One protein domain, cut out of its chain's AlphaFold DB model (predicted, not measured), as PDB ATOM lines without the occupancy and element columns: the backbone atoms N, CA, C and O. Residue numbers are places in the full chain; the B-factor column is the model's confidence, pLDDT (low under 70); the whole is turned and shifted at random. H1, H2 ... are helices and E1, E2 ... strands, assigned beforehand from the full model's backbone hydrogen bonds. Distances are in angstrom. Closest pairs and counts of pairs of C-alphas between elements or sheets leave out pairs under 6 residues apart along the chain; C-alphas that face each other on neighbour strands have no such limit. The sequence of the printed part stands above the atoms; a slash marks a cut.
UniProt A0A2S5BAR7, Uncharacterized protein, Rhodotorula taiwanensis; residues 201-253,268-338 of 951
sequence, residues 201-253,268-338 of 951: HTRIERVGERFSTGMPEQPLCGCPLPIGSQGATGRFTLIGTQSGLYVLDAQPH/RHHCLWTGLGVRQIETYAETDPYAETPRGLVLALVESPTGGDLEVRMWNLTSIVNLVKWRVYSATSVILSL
ATOM      1  N   HIS A 201     157.830 137.135 128.884       40.28
ATOM      2  CA  HIS A 201     158.797 136.458 128.019       40.28
ATOM      3  C   HIS A 201     158.267 136.271 126.584       40.28
ATOM      4  O   HIS A 201     158.849 136.804 125.644       40.28
ATOM      5  N   THR A 202     157.088 135.654 126.413       44.16
ATOM      6  CA  THR A 202     156.505 135.426 125.072       44.16
ATOM      7  C   THR A 202     156.068 136.709 124.361       44.16
ATOM      8  O   THR A 202     155.947 136.717 123.134       44.16
ATOM      9  N   ARG A 203     155.854 137.811 125.096       51.88
ATOM     10  CA  ARG A 203     155.755 139.154 124.509       51.88
ATOM     11  C   ARG A 203     157.099 139.606 123.964       51.88
ATOM     12  O   ARG A 203     157.146 139.947 122.792       51.88
ATOM     13  N   ILE A 204     158.162 139.585 124.767       52.22
ATOM     14  CA  ILE A 204     159.499 140.067 124.376       52.22
ATOM     15  C   ILE A 204     160.093 139.227 123.231       52.22
ATOM     16  O   ILE A 204     160.702 139.788 122.326       52.22
ATOM     17  N   GLU A 205     159.842 137.917 123.191       50.28
ATOM     18  CA  GLU A 205     160.277 137.040 122.092       50.28
ATOM     19  C   GLU A 205     159.511 137.313 120.791       50.28
ATOM     20  O   GLU A 205     160.134 137.545 119.759       50.28
ATOM     21  N   ARG A 206     158.171 137.398 120.824       49.78
ATOM     22  CA  ARG A 206     157.381 137.765 119.628       49.78
ATOM     23  C   ARG A 206     157.584 139.216 119.192       49.78
ATOM     24  O   ARG A 206     157.370 139.529 118.023       49.78
ATOM     25  N   VAL A 207     157.980 140.085 120.122       50.72
ATOM     26  CA  VAL A 207     158.519 141.420 119.847       50.72
ATOM     27  C   VAL A 207     159.829 141.258 119.075       50.72
ATOM     28  O   VAL A 207     159.897 141.730 117.952       50.72
ATOM     29  N   GLY A 208     160.817 140.519 119.581       49.22
ATOM     30  CA  GLY A 208     162.094 140.291 118.892       49.22
ATOM     31  C   GLY A 208     161.954 139.688 117.487       49.22
ATOM     32  O   GLY A 208     162.548 140.201 116.542       49.22
ATOM     33  N   GLU A 209     161.122 138.657 117.316       50.97
ATOM     34  CA  GLU A 209     160.909 137.987 116.021       50.97
ATOM     35  C   GLU A 209     160.186 138.854 114.976       50.97
ATOM     36  O   GLU A 209     160.377 138.650 113.778       50.97
ATOM     37  N   ARG A 210     159.349 139.817 115.398       49.50
ATOM     38  CA  ARG A 210     158.650 140.747 114.485       49.50
ATOM     39  C   ARG A 210     159.286 142.135 114.401       49.50
ATOM     40  O   ARG A 210     158.964 142.874 113.475       49.50
ATOM     41  N   PHE A 211     160.187 142.475 115.320       53.12
ATOM     42  CA  PHE A 211     160.842 143.779 115.430       53.12
ATOM     43  C   PHE A 211     162.372 143.655 115.411       53.12
ATOM     44  O   PHE A 211     163.084 144.276 116.198       53.12
ATOM     45  N   SER A 212     162.884 142.969 114.385       48.19
ATOM     46  CA  SER A 212     164.213 143.247 113.806       48.19
ATOM     47  C   SER A 212     164.331 144.678 113.234       48.19
ATOM     48  O   SER A 212     165.385 145.099 112.760       48.19
ATOM     49  N   THR A 213     163.241 145.446 113.297       50.28
ATOM     50  CA  THR A 213     163.059 146.837 112.892       50.28
ATOM     51  C   THR A 213     163.793 147.828 113.806       50.28
ATOM     52  O   THR A 213     163.168 148.605 114.518       50.28
ATOM     53  N   GLY A 214     165.125 147.848 113.767       69.94
ATOM     54  CA  GLY A 214     165.913 149.061 114.039       69.94
ATOM     55  C   GLY A 214     165.861 149.682 115.445       69.94
ATOM     56  O   GLY A 214     166.195 150.862 115.574       69.94
ATOM     57  N   MET A 215     165.479 148.953 116.501       80.62
ATOM     58  CA  MET A 215     165.907 149.342 117.854       80.62
ATOM     59  C   MET A 215     167.425 149.108 117.970       80.62
ATOM     60  O   MET A 215     167.894 148.053 117.543       80.62
ATOM     61  N   PRO A 216     168.209 150.052 118.524       83.25
ATOM     62  CA  PRO A 216     169.667 149.913 118.607       83.25
ATOM     63  C   PRO A 216     170.121 148.923 119.694       83.25
ATOM     64  O   PRO A 216     171.289 148.547 119.733       83.25
ATOM     65  N   GLU A 217     169.212 148.510 120.580       86.81
ATOM     66  CA  GLU A 217     169.482 147.665 121.742       86.81
ATOM     67  C   GLU A 217     168.453 146.546 121.891       86.81
ATOM     68  O   GLU A 217     167.307 146.649 121.447       86.81
ATOM     69  N   GLN A 218     168.863 145.485 122.588       89.62
ATOM     70  CA  GLN A 218     167.988 144.378 122.946       89.62
ATOM     71  C   GLN A 218     166.948 144.819 124.000       89.62
ATOM     72  O   GLN A 218     167.330 145.380 125.033       89.62
ATOM     73  N   PRO A 219     165.646 144.540 123.796       92.19
ATOM     74  CA  PRO A 219     164.621 144.791 124.805       92.19
ATOM     75  C   PRO A 219     164.802 143.857 126.010       92.19
ATOM     76  O   PRO A 219     164.895 142.639 125.855       92.19
ATOM     77  N   LEU A 220     164.828 144.427 127.215       92.12
ATOM     78  CA  LEU A 220     165.006 143.708 128.483       92.12
ATOM     79  C   LEU A 220     163.669 143.414 129.174       92.12
ATOM     80  O   LEU A 220     163.488 142.356 129.773       92.12
ATOM     81  N   CYS A 221     162.723 144.348 129.088       94.06
ATOM     82  CA  CYS A 221     161.381 144.223 129.653       94.06
ATOM     83  C   CYS A 221     160.366 145.039 128.839       94.06
ATOM     84  O   CYS A 221     160.751 145.944 128.095       94.06
ATOM     85  N   GLY A 222     159.065 144.759 128.982       91.88
ATOM     86  CA  GLY A 222     158.043 145.578 128.329       91.88
ATOM     87  C   GLY A 222     156.665 145.527 128.986       91.88
ATOM     88  O   GLY A 222     156.202 144.468 129.413       91.88
ATOM     89  N   CYS A 223     155.991 146.677 129.056       92.81
ATOM     90  CA  CYS A 223     154.685 146.821 129.700       92.81
ATOM     91  C   CYS A 223     153.722 147.653 128.826       92.81
ATOM     92  O   CYS A 223     154.073 148.768 128.436       92.81
ATOM     93  N   PRO A 224     152.516 147.144 128.498       91.69
ATOM     94  CA  PRO A 224     151.524 147.908 127.744       91.69
ATOM     95  C   PRO A 224     150.984 149.072 128.582       91.69
ATOM     96  O   PRO A 224     150.715 148.915 129.776       91.69
ATOM     97  N   LEU A 225     150.792 150.231 127.954       90.75
ATOM     98  CA  LEU A 225     150.201 151.402 128.595       90.75
ATOM     99  C   LEU A 225     148.668 151.410 128.450       90.75
ATOM    100  O   LEU A 225     148.151 151.147 127.361       90.75
ATOM    101  N   PRO A 226     147.929 151.781 129.511       86.44
ATOM    102  CA  PRO A 226     146.467 151.861 129.537       86.44
ATOM    103  C   PRO A 226     145.962 153.167 128.885       86.44
ATOM    104  O   PRO A 226     145.243 153.948 129.504       86.44
ATOM    105  N   ILE A 227     146.383 153.453 127.650       80.00
ATOM    106  CA  ILE A 227     146.012 154.682 126.930       80.00
ATOM    107  C   ILE A 227     144.793 154.419 126.036       80.00
ATOM    108  O   ILE A 227     144.868 153.637 125.088       80.00
ATOM    109  N   GLY A 228     143.701 155.143 126.294       71.00
ATOM    110  CA  GLY A 228     142.498 155.180 125.456       71.00
ATOM    111  C   GLY A 228     141.227 154.751 126.194       71.00
ATOM    112  O   GLY A 228     141.282 153.970 127.142       71.00
ATOM    113  N   SER A 229     140.075 155.227 125.719       60.22
ATOM    114  CA  SER A 229     138.755 155.136 126.374       60.22
ATOM    115  C   SER A 229     138.206 153.723 126.627       60.22
ATOM    116  O   SER A 229     137.201 153.580 127.314       60.22
ATOM    117  N   GLN A 230     138.851 152.671 126.110       56.44
ATOM    118  CA  GLN A 230     138.502 151.274 126.408       56.44
ATOM    119  C   GLN A 230     139.601 150.493 127.148       56.44
ATOM    120  O   GLN A 230     139.404 149.316 127.439       56.44
ATOM    121  N   GLY A 231     140.773 151.085 127.418       54.72
ATOM    122  CA  GLY A 231     141.901 150.470 128.146       54.72
ATOM    123  C   GLY A 231     142.550 149.219 127.517       54.72
ATOM    124  O   GLY A 231     143.644 148.830 127.920       54.72
ATOM    125  N   ALA A 232     141.906 148.591 126.531       52.19
ATOM    126  CA  ALA A 232     142.240 147.271 125.996       52.19
ATOM    127  C   ALA A 232     142.954 147.292 124.630       52.19
ATOM    128  O   ALA A 232     143.380 146.244 124.149       52.19
ATOM    129  N   THR A 233     143.092 148.459 123.993       58.38
ATOM    130  CA  THR A 233     143.668 148.589 122.640       58.38
ATOM    131  C   THR A 233     145.163 148.279 122.585       58.38
ATOM    132  O   THR A 233     145.663 147.911 121.527       58.38
ATOM    133  N   GLY A 234     145.889 148.419 123.705       71.25
ATOM    134  CA  GLY A 234     147.303 148.040 123.827       71.25
ATOM    135  C   GLY A 234     148.263 148.778 122.887       71.25
ATOM    136  O   GLY A 234     149.398 148.333 122.727       71.25
ATOM    137  N   ARG A 235     147.814 149.881 122.261       88.06
ATOM    138  CA  ARG A 235     148.516 150.586 121.176       88.06
ATOM    139  C   ARG A 235     149.948 150.957 121.544       88.06
ATOM    140  O   ARG A 235     150.850 150.743 120.744       88.06
ATOM    141  N   PHE A 236     150.146 151.496 122.743       91.38
ATOM    142  CA  PHE A 236     151.459 151.892 123.236       91.38
ATOM    143  C   PHE A 236     151.997 150.845 124.209       91.38
ATOM    144  O   PHE A 236     151.334 150.502 125.187       91.38
ATOM    145  N   THR A 237     153.211 150.360 123.971       94.12
ATOM    146  CA  THR A 237     153.936 149.475 124.891       94.12
ATOM    147  C   THR A 237     155.280 150.096 125.235       94.12
ATOM    148  O   THR A 237     156.076 150.374 124.344       94.12
ATOM    149  N   LEU A 238     155.541 150.313 126.523       95.69
ATOM    150  CA  LEU A 238     156.866 150.702 126.995       95.69
ATOM    151  C   LEU A 238     157.818 149.518 126.878       95.69
ATOM    152  O   LEU A 238     157.441 148.391 127.202       95.69
ATOM    153  N   ILE A 239     159.047 149.788 126.452       96.00
ATOM    154  CA  ILE A 239     160.131 148.820 126.293       96.00
ATOM    155  C   ILE A 239     161.358 149.368 127.021       96.00
ATOM    156  O   ILE A 239     161.861 150.436 126.676       96.00
ATOM    157  N   GLY A 240     161.834 148.641 128.029       96.38
ATOM    158  CA  GLY A 240     163.084 148.949 128.719       96.38
ATOM    159  C   GLY A 240     164.280 148.316 128.014       96.38
ATOM    160  O   GLY A 240     164.214 147.145 127.630       96.38
ATOM    161  N   THR A 241     165.363 149.073 127.852       95.75
ATOM    162  CA  THR A 241     166.652 148.607 127.307       95.75
ATOM    163  C   THR A 241     167.781 148.889 128.304       95.75
ATOM    164  O   THR A 241     167.525 149.332 129.426       95.75
ATOM    165  N   GLN A 242     169.040 148.614 127.943       93.94
ATOM    166  CA  GLN A 242     170.159 148.845 128.858       93.94
ATOM    167  C   GLN A 242     170.546 150.329 128.973       93.94
ATOM    168  O   GLN A 242     170.977 150.739 130.045       93.94
ATOM    169  N   SER A 243     170.358 151.153 127.937       93.31
ATOM    170  CA  SER A 243     170.569 152.605 128.047       93.31
ATOM    171  C   SER A 243     169.334 153.393 128.478       93.31
ATOM    172  O   SER A 243     169.495 154.511 128.971       93.31
ATOM    173  N   GLY A 244     168.109 152.889 128.295       95.06
ATOM    174  CA  GLY A 244     166.946 153.766 128.422       95.06
ATOM    175  C   GLY A 244     165.565 153.132 128.310       95.06
ATOM    176  O   GLY A 244     165.370 151.930 128.513       95.06
ATOM    177  N   LEU A 245     164.590 153.988 127.993       96.44
ATOM    178  CA  LEU A 245     163.183 153.632 127.824       96.44
ATOM    179  C   LEU A 245     162.683 154.060 126.441       96.44
ATOM    180  O   LEU A 245     162.862 155.200 126.008       96.44
ATOM    181  N   TYR A 246     162.002 153.141 125.771       96.31
ATOM    182  CA  TYR A 246     161.382 153.320 124.466       96.31
ATOM    183  C   TYR A 246     159.868 153.124 124.595       96.31
ATOM    184  O   TYR A 246     159.393 152.427 125.492       96.31
ATOM    185  N   VAL A 247     159.099 153.699 123.672       95.56
ATOM    186  CA  VAL A 247     157.696 153.336 123.449       95.56
ATOM    187  C   VAL A 247     157.529 152.766 122.048       95.56
ATOM    188  O   VAL A 247     157.987 153.351 121.072       95.56
ATOM    189  N   LEU A 248     156.870 151.618 121.956       93.00
ATOM    190  CA  LEU A 248     156.394 151.019 120.719       93.00
ATOM    191  C   LEU A 248     154.947 151.457 120.491       93.00
ATOM    192  O   LEU A 248     154.075 151.115 121.291       93.00
ATOM    193  N   ASP A 249     154.692 152.187 119.408       92.00
ATOM    194  CA  ASP A 249     153.353 152.426 118.878       92.00
ATOM    195  C   ASP A 249     153.013 151.333 117.858       92.00
ATOM    196  O   ASP A 249     153.566 151.286 116.756       92.00
ATOM    197  N   ALA A 250     152.103 150.440 118.234       87.94
ATOM    198  CA  ALA A 250     151.609 149.354 117.397       87.94
ATOM    199  C   ALA A 250     150.583 149.805 116.340       87.94
ATOM    200  O   ALA A 250     150.195 148.996 115.497       87.94
ATOM    201  N   GLN A 251     150.107 151.055 116.387       85.06
ATOM    202  CA  GLN A 251     149.093 151.597 115.475       85.06
ATOM    203  C   GLN A 251     149.361 153.084 115.138       85.06
ATOM    204  O   GLN A 251     148.494 153.930 115.378       85.06
ATOM    205  N   PRO A 252     150.519 153.435 114.539       79.12
ATOM    206  CA  PRO A 252     150.923 154.831 114.317       79.12
ATOM    207  C   PRO A 252     149.927 155.654 113.482       79.12
ATOM    208  O   PRO A 252     149.843 156.869 113.636       79.12
ATOM    209  N   HIS A 253     149.130 155.000 112.632       76.00
ATOM    210  CA  HIS A 253     148.143 155.651 111.765       76.00
ATOM    211  C   HIS A 253     146.741 155.793 112.390       76.00
ATOM    212  O   HIS A 253     145.898 156.490 111.832       76.00
ATOM    213  N   ARG A 268     156.039 151.385 115.220       88.81
ATOM    214  CA  ARG A 268     157.152 152.343 115.309       88.81
ATOM    215  C   ARG A 268     157.627 152.468 116.746       88.81
ATOM    216  O   ARG A 268     156.828 152.708 117.646       88.81
ATOM    217  N   HIS A 269     158.928 152.325 116.967       91.50
ATOM    218  CA  HIS A 269     159.565 152.586 118.256       91.50
ATOM    219  C   HIS A 269     160.092 154.021 118.320       91.50
ATOM    220  O   HIS A 269     160.724 154.522 117.393       91.50
ATOM    221  N   HIS A 270     159.856 154.679 119.449       93.62
ATOM    222  CA  HIS A 270     160.334 156.022 119.749       93.62
ATOM    223  C   HIS A 270     161.119 155.959 121.065       93.62
ATOM    224  O   HIS A 270     160.571 155.565 122.094       93.62
ATOM    225  N   CYS A 271     162.402 156.333 121.059       95.38
ATOM    226  CA  CYS A 271     163.179 156.443 122.297       95.38
ATOM    227  C   CYS A 271     162.675 157.646 123.109       95.38
ATOM    228  O   CYS A 271     162.695 158.771 122.600       95.38
ATOM    229  N   LEU A 272     162.205 157.408 124.337       96.12
ATOM    230  CA  LEU A 272     161.755 158.451 125.263       96.12
ATOM    231  C   LEU A 272     162.969 159.096 125.939       96.12
ATOM    232  O   LEU A 272     163.125 160.317 125.891       96.12
ATOM    233  N   TRP A 273     163.844 158.265 126.515       95.94
ATOM    234  CA  TRP A 273     165.081 158.708 127.149       95.94
ATOM    235  C   TRP A 273     166.218 157.689 127.062       95.94
ATOM    236  O   TRP A 273     165.979 156.486 126.942       95.94
ATOM    237  N   THR A 274     167.445 158.183 127.222       94.62
ATOM    238  CA  THR A 274     168.701 157.434 127.414       94.62
ATOM    239  C   THR A 274     169.385 157.840 128.726       94.62
ATOM    240  O   THR A 274     168.996 158.825 129.349       94.62
ATOM    241  N   GLY A 275     170.409 157.103 129.160       91.44
ATOM    242  CA  GLY A 275     171.169 157.366 130.391       91.44
ATOM    243  C   GLY A 275     170.577 156.781 131.678       91.44
ATOM    244  O   GLY A 275     171.138 156.975 132.753       91.44
ATOM    245  N   LEU A 276     169.455 156.065 131.581       93.62
ATOM    246  CA  LEU A 276     168.775 155.428 132.709       93.62
ATOM    247  C   LEU A 276     168.175 154.095 132.243       93.62
ATOM    248  O   LEU A 276     167.008 154.031 131.847       93.62
ATOM    249  N   GLY A 277     169.009 153.051 132.253       94.69
ATOM    250  CA  GLY A 277     168.662 151.697 131.818       94.69
ATOM    251  C   GLY A 277     167.530 151.078 132.630       94.69
ATOM    252  O   GLY A 277     167.471 151.257 133.845       94.69
ATOM    253  N   VAL A 278     166.643 150.328 131.972       96.56
ATOM    254  CA  VAL A 278     165.393 149.817 132.553       96.56
ATOM    255  C   VAL A 278     165.339 148.287 132.463       96.56
ATOM    256  O   VAL A 278     165.090 147.706 131.406       96.56
ATOM    257  N   ARG A 279     165.555 147.621 133.604       95.75
ATOM    258  CA  ARG A 279     165.638 146.151 133.739       95.75
ATOM    259  C   ARG A 279     164.280 145.472 133.922       95.75
ATOM    260  O   ARG A 279     164.088 144.362 133.437       95.75
ATOM    261  N   GLN A 280     163.345 146.123 134.611       96.00
ATOM    262  CA  GLN A 280     161.959 145.666 134.792       96.00
ATOM    263  C   GLN A 280     161.030 146.881 134.774       96.00
ATOM    264  O   GLN A 280     161.402 147.927 135.297       96.00
ATOM    265  N   ILE A 281     159.814 146.741 134.241       96.31
ATOM    266  CA  ILE A 281     158.782 147.783 134.292       96.31
ATOM    267  C   ILE A 281     157.387 147.182 134.510       96.31
ATOM    268  O   ILE A 281     157.026 146.184 133.882       96.31
ATOM    269  N   GLU A 282     156.607 147.786 135.408       95.31
ATOM    270  CA  GLU A 282     155.209 147.446 135.692       95.31
ATOM    271  C   GLU A 282     154.353 148.718 135.740       95.31
ATOM    272  O   GLU A 282     154.712 149.704 136.384       95.31
ATOM    273  N   THR A 283     153.193 148.683 135.083       93.12
ATOM    274  CA  THR A 283     152.223 149.784 135.080       93.12
ATOM    275  C   THR A 283     150.992 149.394 135.885       93.12
ATOM    276  O   THR A 283     150.371 148.359 135.634       93.12
ATOM    277  N   TYR A 284     150.598 150.254 136.818       91.31
ATOM    278  CA  TYR A 284     149.353 150.149 137.567       91.31
ATOM    279  C   TYR A 284     148.412 151.290 137.163       91.31
ATOM    280  O   TYR A 284     148.719 152.458 137.381       91.31
ATOM    281  N   ALA A 285     147.257 150.941 136.591       89.50
ATOM    282  CA  ALA A 285     146.195 151.878 136.229       89.50
ATOM    283  C   ALA A 285     145.086 151.895 137.290       89.50
ATOM    284  O   ALA A 285     144.562 150.832 137.650       89.50
ATOM    285  N   GLU A 286     144.674 153.075 137.742       85.75
ATOM    286  CA  GLU A 286     143.466 153.236 138.549       85.75
ATOM    287  C   GLU A 286     142.229 153.173 137.657       85.75
ATOM    288  O   GLU A 286     142.188 153.741 136.568       85.75
ATOM    289  N   THR A 287     141.219 152.428 138.102       77.50
ATOM    290  CA  THR A 287     140.010 152.167 137.314       77.50
ATOM    291  C   THR A 287     138.949 153.217 137.638       77.50
ATOM    292  O   THR A 287     137.919 152.911 138.233       77.50
ATOM    293  N   ASP A 288     139.244 154.467 137.282       76.25
ATOM    294  CA  ASP A 288     138.334 155.611 137.382       76.25
ATOM    295  C   ASP A 288     137.675 155.849 136.007       76.25
ATOM    296  O   ASP A 288     138.335 156.365 135.103       76.25
ATOM    297  N   PRO A 289     136.406 155.441 135.795       70.19
ATOM    298  CA  PRO A 289     135.751 155.531 134.488       70.19
ATOM    299  C   PRO A 289     135.380 156.968 134.088       70.19
ATOM    300  O   PRO A 289     134.930 157.175 132.964       70.19
ATOM    301  N   TYR A 290     135.558 157.945 134.984       77.06
ATOM    302  CA  TYR A 290     135.275 159.362 134.740       77.06
ATOM    303  C   TYR A 290     136.552 160.204 134.570       77.06
ATOM    304  O   TYR A 290     136.464 161.404 134.321       77.06
ATOM    305  N   ALA A 291     137.741 159.607 134.706       74.31
ATOM    306  CA  ALA A 291     139.005 160.316 134.544       74.31
ATOM    307  C   ALA A 291     139.437 160.382 133.068       74.31
ATOM    308  O   ALA A 291     139.872 159.392 132.484       74.31
ATOM    309  N   GLU A 292     139.401 161.584 132.487       77.00
ATOM    310  CA  GLU A 292     139.903 161.869 131.130       77.00
ATOM    311  C   GLU A 292     141.405 161.562 130.966       77.00
ATOM    312  O   GLU A 292     141.885 161.261 129.870       77.00
ATOM    313  N   THR A 293     142.161 161.625 132.067       79.75
ATOM    314  CA  THR A 293     143.586 161.282 132.123       79.75
ATOM    315  C   THR A 293     143.806 159.981 132.907       79.75
ATOM    316  O   THR A 293     143.254 159.819 133.996       79.75
ATOM    317  N   PRO A 294     144.620 159.035 132.394       84.00
ATOM    318  CA  PRO A 294     144.823 157.737 133.033       84.00
ATOM    319  C   PRO A 294     145.639 157.876 134.327       84.00
ATOM    320  O   PRO A 294     146.866 157.978 134.306       84.00
ATOM    321  N   ARG A 295     144.940 157.857 135.464       86.69
ATOM    322  CA  ARG A 295     145.524 157.903 136.811       86.69
ATOM    323  C   ARG A 295     146.227 156.591 137.159       86.69
ATOM    324  O   ARG A 295     145.768 155.512 136.786       86.69
ATOM    325  N   GLY A 296     147.327 156.674 137.905       90.44
ATOM    326  CA  GLY A 296     148.064 155.502 138.374       90.44
ATOM    327  C   GLY A 296     149.571 155.716 138.463       90.44
ATOM    328  O   GLY A 296     150.053 156.845 138.540       90.44
ATOM    329  N   LEU A 297     150.315 154.611 138.438       92.38
ATOM    330  CA  LEU A 297     151.767 154.575 138.606       92.38
ATOM    331  C   LEU A 297     152.443 153.795 137.478       92.38
ATOM    332  O   LEU A 297     151.939 152.763 137.030       92.38
ATOM    333  N   VAL A 298     153.641 154.234 137.106       95.38
ATOM    334  CA  VAL A 298     154.631 153.407 136.407       95.38
ATOM    335  C   VAL A 298     155.781 153.172 137.379       95.38
ATOM    336  O   VAL A 298     156.375 154.120 137.887       95.38
ATOM    337  N   LEU A 299     156.080 151.908 137.659       96.19
ATOM    338  CA  LEU A 299     157.191 151.484 138.506       96.19
ATOM    339  C   LEU A 299     158.218 150.767 137.635       96.19
ATOM    340  O   LEU A 299     157.853 149.941 136.797       96.19
ATOM    341  N   ALA A 300     159.499 151.071 137.822       97.19
ATOM    342  CA  ALA A 300     160.572 150.431 137.073       97.19
ATOM    343  C   ALA A 300     161.807 150.165 137.936       97.19
ATOM    344  O   ALA A 300     162.146 150.943 138.824       97.19
ATOM    345  N   LEU A 301     162.492 149.063 137.646       97.19
ATOM    346  CA  LEU A 301     163.801 148.733 138.193       97.19
ATOM    347  C   LEU A 301     164.846 149.284 137.229       97.19
ATOM    348  O   LEU A 301     164.940 148.801 136.096       97.19
ATOM    349  N   VAL A 302     165.596 150.289 137.666       96.38
ATOM    350  CA  VAL A 302     166.559 151.007 136.829       96.38
ATOM    351  C   VAL A 302     167.981 150.878 137.357       96.38
ATOM    352  O   VAL A 302     168.200 150.625 138.542       96.38
ATOM    353  N   GLU A 303     168.954 151.031 136.466       93.56
ATOM    354  CA  GLU A 303     170.366 151.126 136.841       93.56
ATOM    355  C   GLU A 303     170.655 152.528 137.383       93.56
ATOM    356  O   GLU A 303     170.476 153.522 136.681       93.56
ATOM    357  N   SER A 304     171.080 152.616 138.648       85.44
ATOM    358  CA  SER A 304     171.390 153.892 139.288       85.44
ATOM    359  C   SER A 304     172.592 154.533 138.593       85.44
ATOM    360  O   SER A 304     173.686 153.946 138.590       85.44
ATOM    361  N   PRO A 305     172.452 155.756 138.053       79.00
ATOM    362  CA  PRO A 305     173.464 156.348 137.181       79.00
ATOM    363  C   PRO A 305     174.751 156.759 137.916       79.00
ATOM    364  O   PRO A 305     175.701 157.229 137.301       79.00
ATOM    365  N   THR A 306     174.799 156.589 139.242       78.75
ATOM    366  CA  THR A 306     175.966 156.901 140.082       78.75
ATOM    367  C   THR A 306     176.841 155.688 140.413       78.75
ATOM    368  O   THR A 306     177.893 155.862 141.028       78.75
ATOM    369  N   GLY A 307     176.449 154.464 140.027       72.38
ATOM    370  CA  GLY A 307     177.253 153.278 140.353       72.38
ATOM    371  C   GLY A 307     176.757 151.905 139.890       72.38
ATOM    372  O   GLY A 307     177.343 150.913 140.312       72.38
ATOM    373  N   GLY A 308     175.697 151.801 139.082       82.19
ATOM    374  CA  GLY A 308     175.190 150.506 138.593       82.19
ATOM    375  C   GLY A 308     174.467 149.646 139.643       82.19
ATOM    376  O   GLY A 308     173.966 148.572 139.312       82.19
ATOM    377  N   ASP A 309     174.364 150.120 140.891       90.25
ATOM    378  CA  ASP A 309     173.378 149.628 141.859       90.25
ATOM    379  C   ASP A 309     171.979 149.702 141.224       90.25
ATOM    380  O   ASP A 309     171.620 150.718 140.634       90.25
ATOM    381  N   LEU A 310     171.165 148.654 141.355       94.31
ATOM    382  CA  LEU A 310     169.776 148.698 140.893       94.31
ATOM    383  C   LEU A 310     168.899 149.428 141.917       94.31
ATOM    384  O   LEU A 310     168.965 149.130 143.110       94.31
ATOM    385  N   GLU A 311     168.044 150.333 141.443       94.94
ATOM    386  CA  GLU A 311     167.091 151.108 142.244       94.94
ATOM    387  C   GLU A 311     165.669 150.983 141.666       94.94
ATOM    388  O   GLU A 311     165.477 150.968 140.450       94.94
ATOM    389  N   VAL A 312     164.648 150.869 142.523       95.44
ATOM    390  CA  VAL A 312     163.243 150.935 142.078       95.44
ATOM    391  C   VAL A 312     162.832 152.399 142.027       95.44
ATOM    392  O   VAL A 312     162.904 153.086 143.043       95.44
ATOM    393  N   ARG A 313     162.380 152.871 140.864       95.31
ATOM    394  CA  ARG A 313     161.803 154.205 140.678       95.31
ATOM    395  C   ARG A 313     160.313 154.146 140.372       95.31
ATOM    396  O   ARG A 313     159.836 153.219 139.719       95.31
ATOM    397  N   MET A 314     159.600 155.171 140.821       94.50
ATOM    398  CA  MET A 314     158.164 155.364 140.637       94.50
ATOM    399  C   MET A 314     157.886 156.703 139.950       94.50
ATOM    400  O   MET A 314     158.298 157.741 140.460       94.50
ATOM    401  N   TRP A 315     157.135 156.677 138.852       94.75
ATOM    402  CA  TRP A 315     156.590 157.847 138.158       94.75
ATOM    403  C   TRP A 315     155.061 157.858 138.268       94.75
ATOM    404  O   TRP A 315     154.417 156.804 138.322       94.75
ATOM    405  N   ASN A 316     154.464 159.048 138.201       92.81
ATOM    406  CA  ASN A 316     153.037 159.190 137.916       92.81
ATOM    407  C   ASN A 316     152.757 158.720 136.473       92.81
ATOM    408  O   ASN A 316     153.454 159.122 135.534       92.81
ATOM    409  N   LEU A 317     151.728 157.888 136.288       92.94
ATOM    410  CA  LEU A 317     151.311 157.396 134.973       92.94
ATOM    411  C   LEU A 317     150.997 158.541 133.998       92.94
ATOM    412  O   LEU A 317     151.392 158.463 132.835       92.94
ATOM    413  N   THR A 318     150.382 159.632 134.465       92.25
ATOM    414  CA  THR A 318     150.076 160.806 133.630       92.25
ATOM    415  C   THR A 318     151.340 161.425 133.026       92.25
ATOM    416  O   THR A 318     151.342 161.754 131.842       92.25
ATOM    417  N   SER A 319     152.440 161.520 133.785       93.62
ATOM    418  CA  SER A 319     153.716 162.070 133.300       93.62
ATOM    419  C   SER A 319     154.302 161.224 132.167       93.62
ATOM    420  O   SER A 319     154.693 161.755 131.129       93.62
ATOM    421  N   ILE A 320     154.293 159.896 132.321       95.75
ATOM    422  CA  ILE A 320     154.784 158.967 131.293       95.75
ATOM    423  C   ILE A 320     153.875 158.969 130.056       95.75
ATOM    424  O   ILE A 320     154.368 158.963 128.930       95.75
ATOM    425  N   VAL A 321     152.553 159.038 130.236       93.94
ATOM    426  CA  VAL A 321     151.590 159.138 129.125       93.94
ATOM    427  C   VAL A 321     151.753 160.457 128.361       93.94
ATOM    428  O   VAL A 321     151.699 160.451 127.132       93.94
ATOM    429  N   ASN A 322     152.006 161.572 129.049       93.69
ATOM    430  CA  ASN A 322     152.267 162.863 128.412       93.69
ATOM    431  C   ASN A 322     153.617 162.881 127.678       93.69
ATOM    432  O   ASN A 322     153.680 163.361 126.546       93.69
ATOM    433  N   LEU A 323     154.662 162.266 128.243       95.12
ATOM    434  CA  LEU A 323     155.949 162.094 127.563       95.12
ATOM    435  C   LEU A 323     155.822 161.223 126.297       95.12
ATOM    436  O   LEU A 323     156.387 161.565 125.258       95.12
ATOM    437  N   VAL A 324     155.032 160.144 126.347       94.94
ATOM    438  CA  VAL A 324     154.701 159.313 125.174       94.94
ATOM    439  C   VAL A 324     153.931 160.115 124.124       94.94
ATOM    440  O   VAL A 324     154.316 160.091 122.957       94.94
ATOM    441  N   LYS A 325     152.889 160.866 124.515       93.12
ATOM    442  CA  LYS A 325     152.147 161.753 123.599       93.12
ATOM    443  C   LYS A 325     153.090 162.745 122.912       93.12
ATOM    444  O   LYS A 325     153.076 162.838 121.690       93.12
ATOM    445  N   TRP A 326     153.939 163.436 123.673       94.19
ATOM    446  CA  TRP A 326     154.919 164.381 123.136       94.19
ATOM    447  C   TRP A 326     155.885 163.708 122.152       94.19
ATOM    448  O   TRP A 326     156.069 164.212 121.048       94.19
ATOM    449  N   ARG A 327     156.442 162.538 122.495       94.06
ATOM    450  CA  ARG A 327     157.426 161.841 121.650       94.06
ATOM    451  C   ARG A 327     156.839 161.217 120.375       94.06
ATOM    452  O   ARG A 327     157.571 161.017 119.404       94.06
ATOM    453  N   VAL A 328     155.551 160.879 120.379       91.94
ATOM    454  CA  VAL A 328     154.856 160.274 119.228       91.94
ATOM    455  C   VAL A 328     154.231 161.335 118.318       91.94
ATOM    456  O   VAL A 328     154.306 161.191 117.101       91.94
ATOM    457  N   TYR A 329     153.639 162.394 118.883       91.25
ATOM    458  CA  TYR A 329     152.879 163.388 118.115       91.25
ATOM    459  C   TYR A 329     153.639 164.688 117.817       91.25
ATOM    460  O   TYR A 329     153.324 165.332 116.819       91.25
ATOM    461  N   SER A 330     154.645 165.084 118.612       90.31
ATOM    462  CA  SER A 330     155.429 166.285 118.293       90.31
ATOM    463  C   SER A 330     156.575 165.981 117.330       90.31
ATOM    464  O   SER A 330     157.526 165.265 117.667       90.31
ATOM    465  N   ALA A 331     156.529 166.621 116.160       85.75
ATOM    466  CA  ALA A 331     157.605 166.617 115.171       85.75
ATOM    467  C   ALA A 331     158.906 167.277 115.676       85.75
ATOM    468  O   ALA A 331     159.975 166.982 115.148       85.75
ATOM    469  N   THR A 332     158.838 168.129 116.707       87.69
ATOM    470  CA  THR A 332     160.015 168.756 117.340       87.69
ATOM    471  C   THR A 332     160.569 167.952 118.518       87.69
ATOM    472  O   THR A 332     161.534 168.380 119.147       87.69
ATOM    473  N   SER A 333     159.993 166.790 118.847       90.81
ATOM    474  CA  SER A 333     160.439 166.015 120.008       90.81
ATOM    475  C   SER A 333     161.847 165.425 119.830       90.81
ATOM    476  O   SER A 333     162.209 164.869 118.788       90.81
ATOM    477  N   VAL A 334     162.637 165.495 120.900       92.31
ATOM    478  CA  VAL A 334     164.036 165.039 120.972       92.31
ATOM    479  C   VAL A 334     164.133 163.853 121.944       92.31
ATOM    480  O   VAL A 334     163.265 163.668 122.791       92.31
ATOM    481  N   ILE A 335     165.167 163.015 121.825       92.38
ATOM    482  CA  ILE A 335     165.467 162.008 122.858       92.38
ATOM    483  C   ILE A 335     165.996 162.740 124.097       92.38
ATOM    484  O   ILE A 335     166.935 163.528 123.983       92.38
ATOM    485  N   LEU A 336     165.417 162.485 125.270       93.50
ATOM    486  CA  LEU A 336     165.921 163.050 126.522       93.50
ATOM    487  C   LEU A 336     167.164 162.280 126.988       93.50
ATOM    488  O   LEU A 336     167.146 161.052 127.012       93.50
ATOM    489  N   SER A 337     168.219 162.976 127.417       93.19
ATOM    490  CA  SER A 337     169.278 162.331 128.200       93.19
ATOM    491  C   SER A 337     168.995 162.518 129.688       93.19
ATOM    492  O   SER A 337     168.755 163.635 130.142       93.19
ATOM    493  N   LEU A 338     169.018 161.412 130.427       91.62
ATOM    494  CA  LEU A 338     168.963 161.350 131.886       91.62
ATOM    495  C   LEU A 338     170.312 160.927 132.489       91.62
ATOM    496  O   LEU A 338     170.379 160.664 133.692       91.62
TER     497      LEU A 338
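Overview. This is residues 201 to 253 and 268 to 338 of the 951 residues of an uncharacterized protein of Rhodotorula taiwanensis (UniProt A0A2S5BAR7). Two small antiparallel sheets, E1 to E4 and E5 to E7, meet beside their edge strands E1 and E5 in a wide V, and helix H2 spans its open side, from E6 across E3 and E4. A second helix, H1, grazes the outside of the V near E1, and residues 336 to 337 pair with E4. The printed part has 124 residues, in the order H1 E1 E2 E3 E4 E5 E6 E7 H2; the sheets run E1 E2 E3 E4 and E5 E6 E7, and the class is mixed, helices and strands. It is compact, with a radius of gyration of the C-alphas of 14.1 A and spans of 42 by 34 by 30 A.

Along the chain. H1 holds residues 201 to 210, from C-alpha 201 at (158.797, 136.458, 128.019). E1 is residues 221 to 224, E2 236 to 240, E3 244 to 249 and E4 268 to 274, 17.5 A long. E5, residues 278 to 285, measures 19.7 A; E6, 296 to 303, 22.8 A; E7, 310 to 316, 20.0 A. H2, residues 317 to 329, measures 18.0 A and ends at C-alpha 329, (152.879, 163.388, 118.115).

Arrangement. E1, E2 and E3 form a meander, each strand the antiparallel neighbour of the one before, with hairpins E1-E2 and E2-E3. N 223 and O 238 are 2.9 A apart, N 239 and O 246 2.8 A, and, between E3 and E4, N 247 and O 270 2.9 A, within hydrogen-bond range. E5, E6 and E7 form a second meander of two hairpins, with N 282 and O 299 at 2.9 A and N 313 and O 300 at 2.8 A; this sheet is twisted, its C-alphas up to 4.2 A off its best plane. The closest C-alphas of E1 and E5 are those of Cys 221 and Gln 280, 5.4 A apart. H2 and the first sheet make two layers, a helix on one face of a sheet: at a height over the sheet of 8.9 A, it runs across the strands, 66 degrees from E3 on the local plane. The C-alphas of Leu 272 in E4 and Arg 327 are 6.6 A apart, the closest of that pair. H2 stands up from the second sheet at 74 degrees, over E6. H1 only grazes the first sheet, with residues 201 to 207. In H1 and H2 every O i to N i+4 pair is within hydrogen-bond range.

Size, cuts and confidence. The two farthest C-alphas, Tyr 290 and Gly 307, are 42.8 A apart. Residues 254 to 267 are not printed, and C-alphas 253 and 268 are 10.2 A apart across this cut. The link from E1 to E2 is long. Mean pLDDT of the printed part is 84.3; residues 201 to 214 and 229 to 233 are under 70.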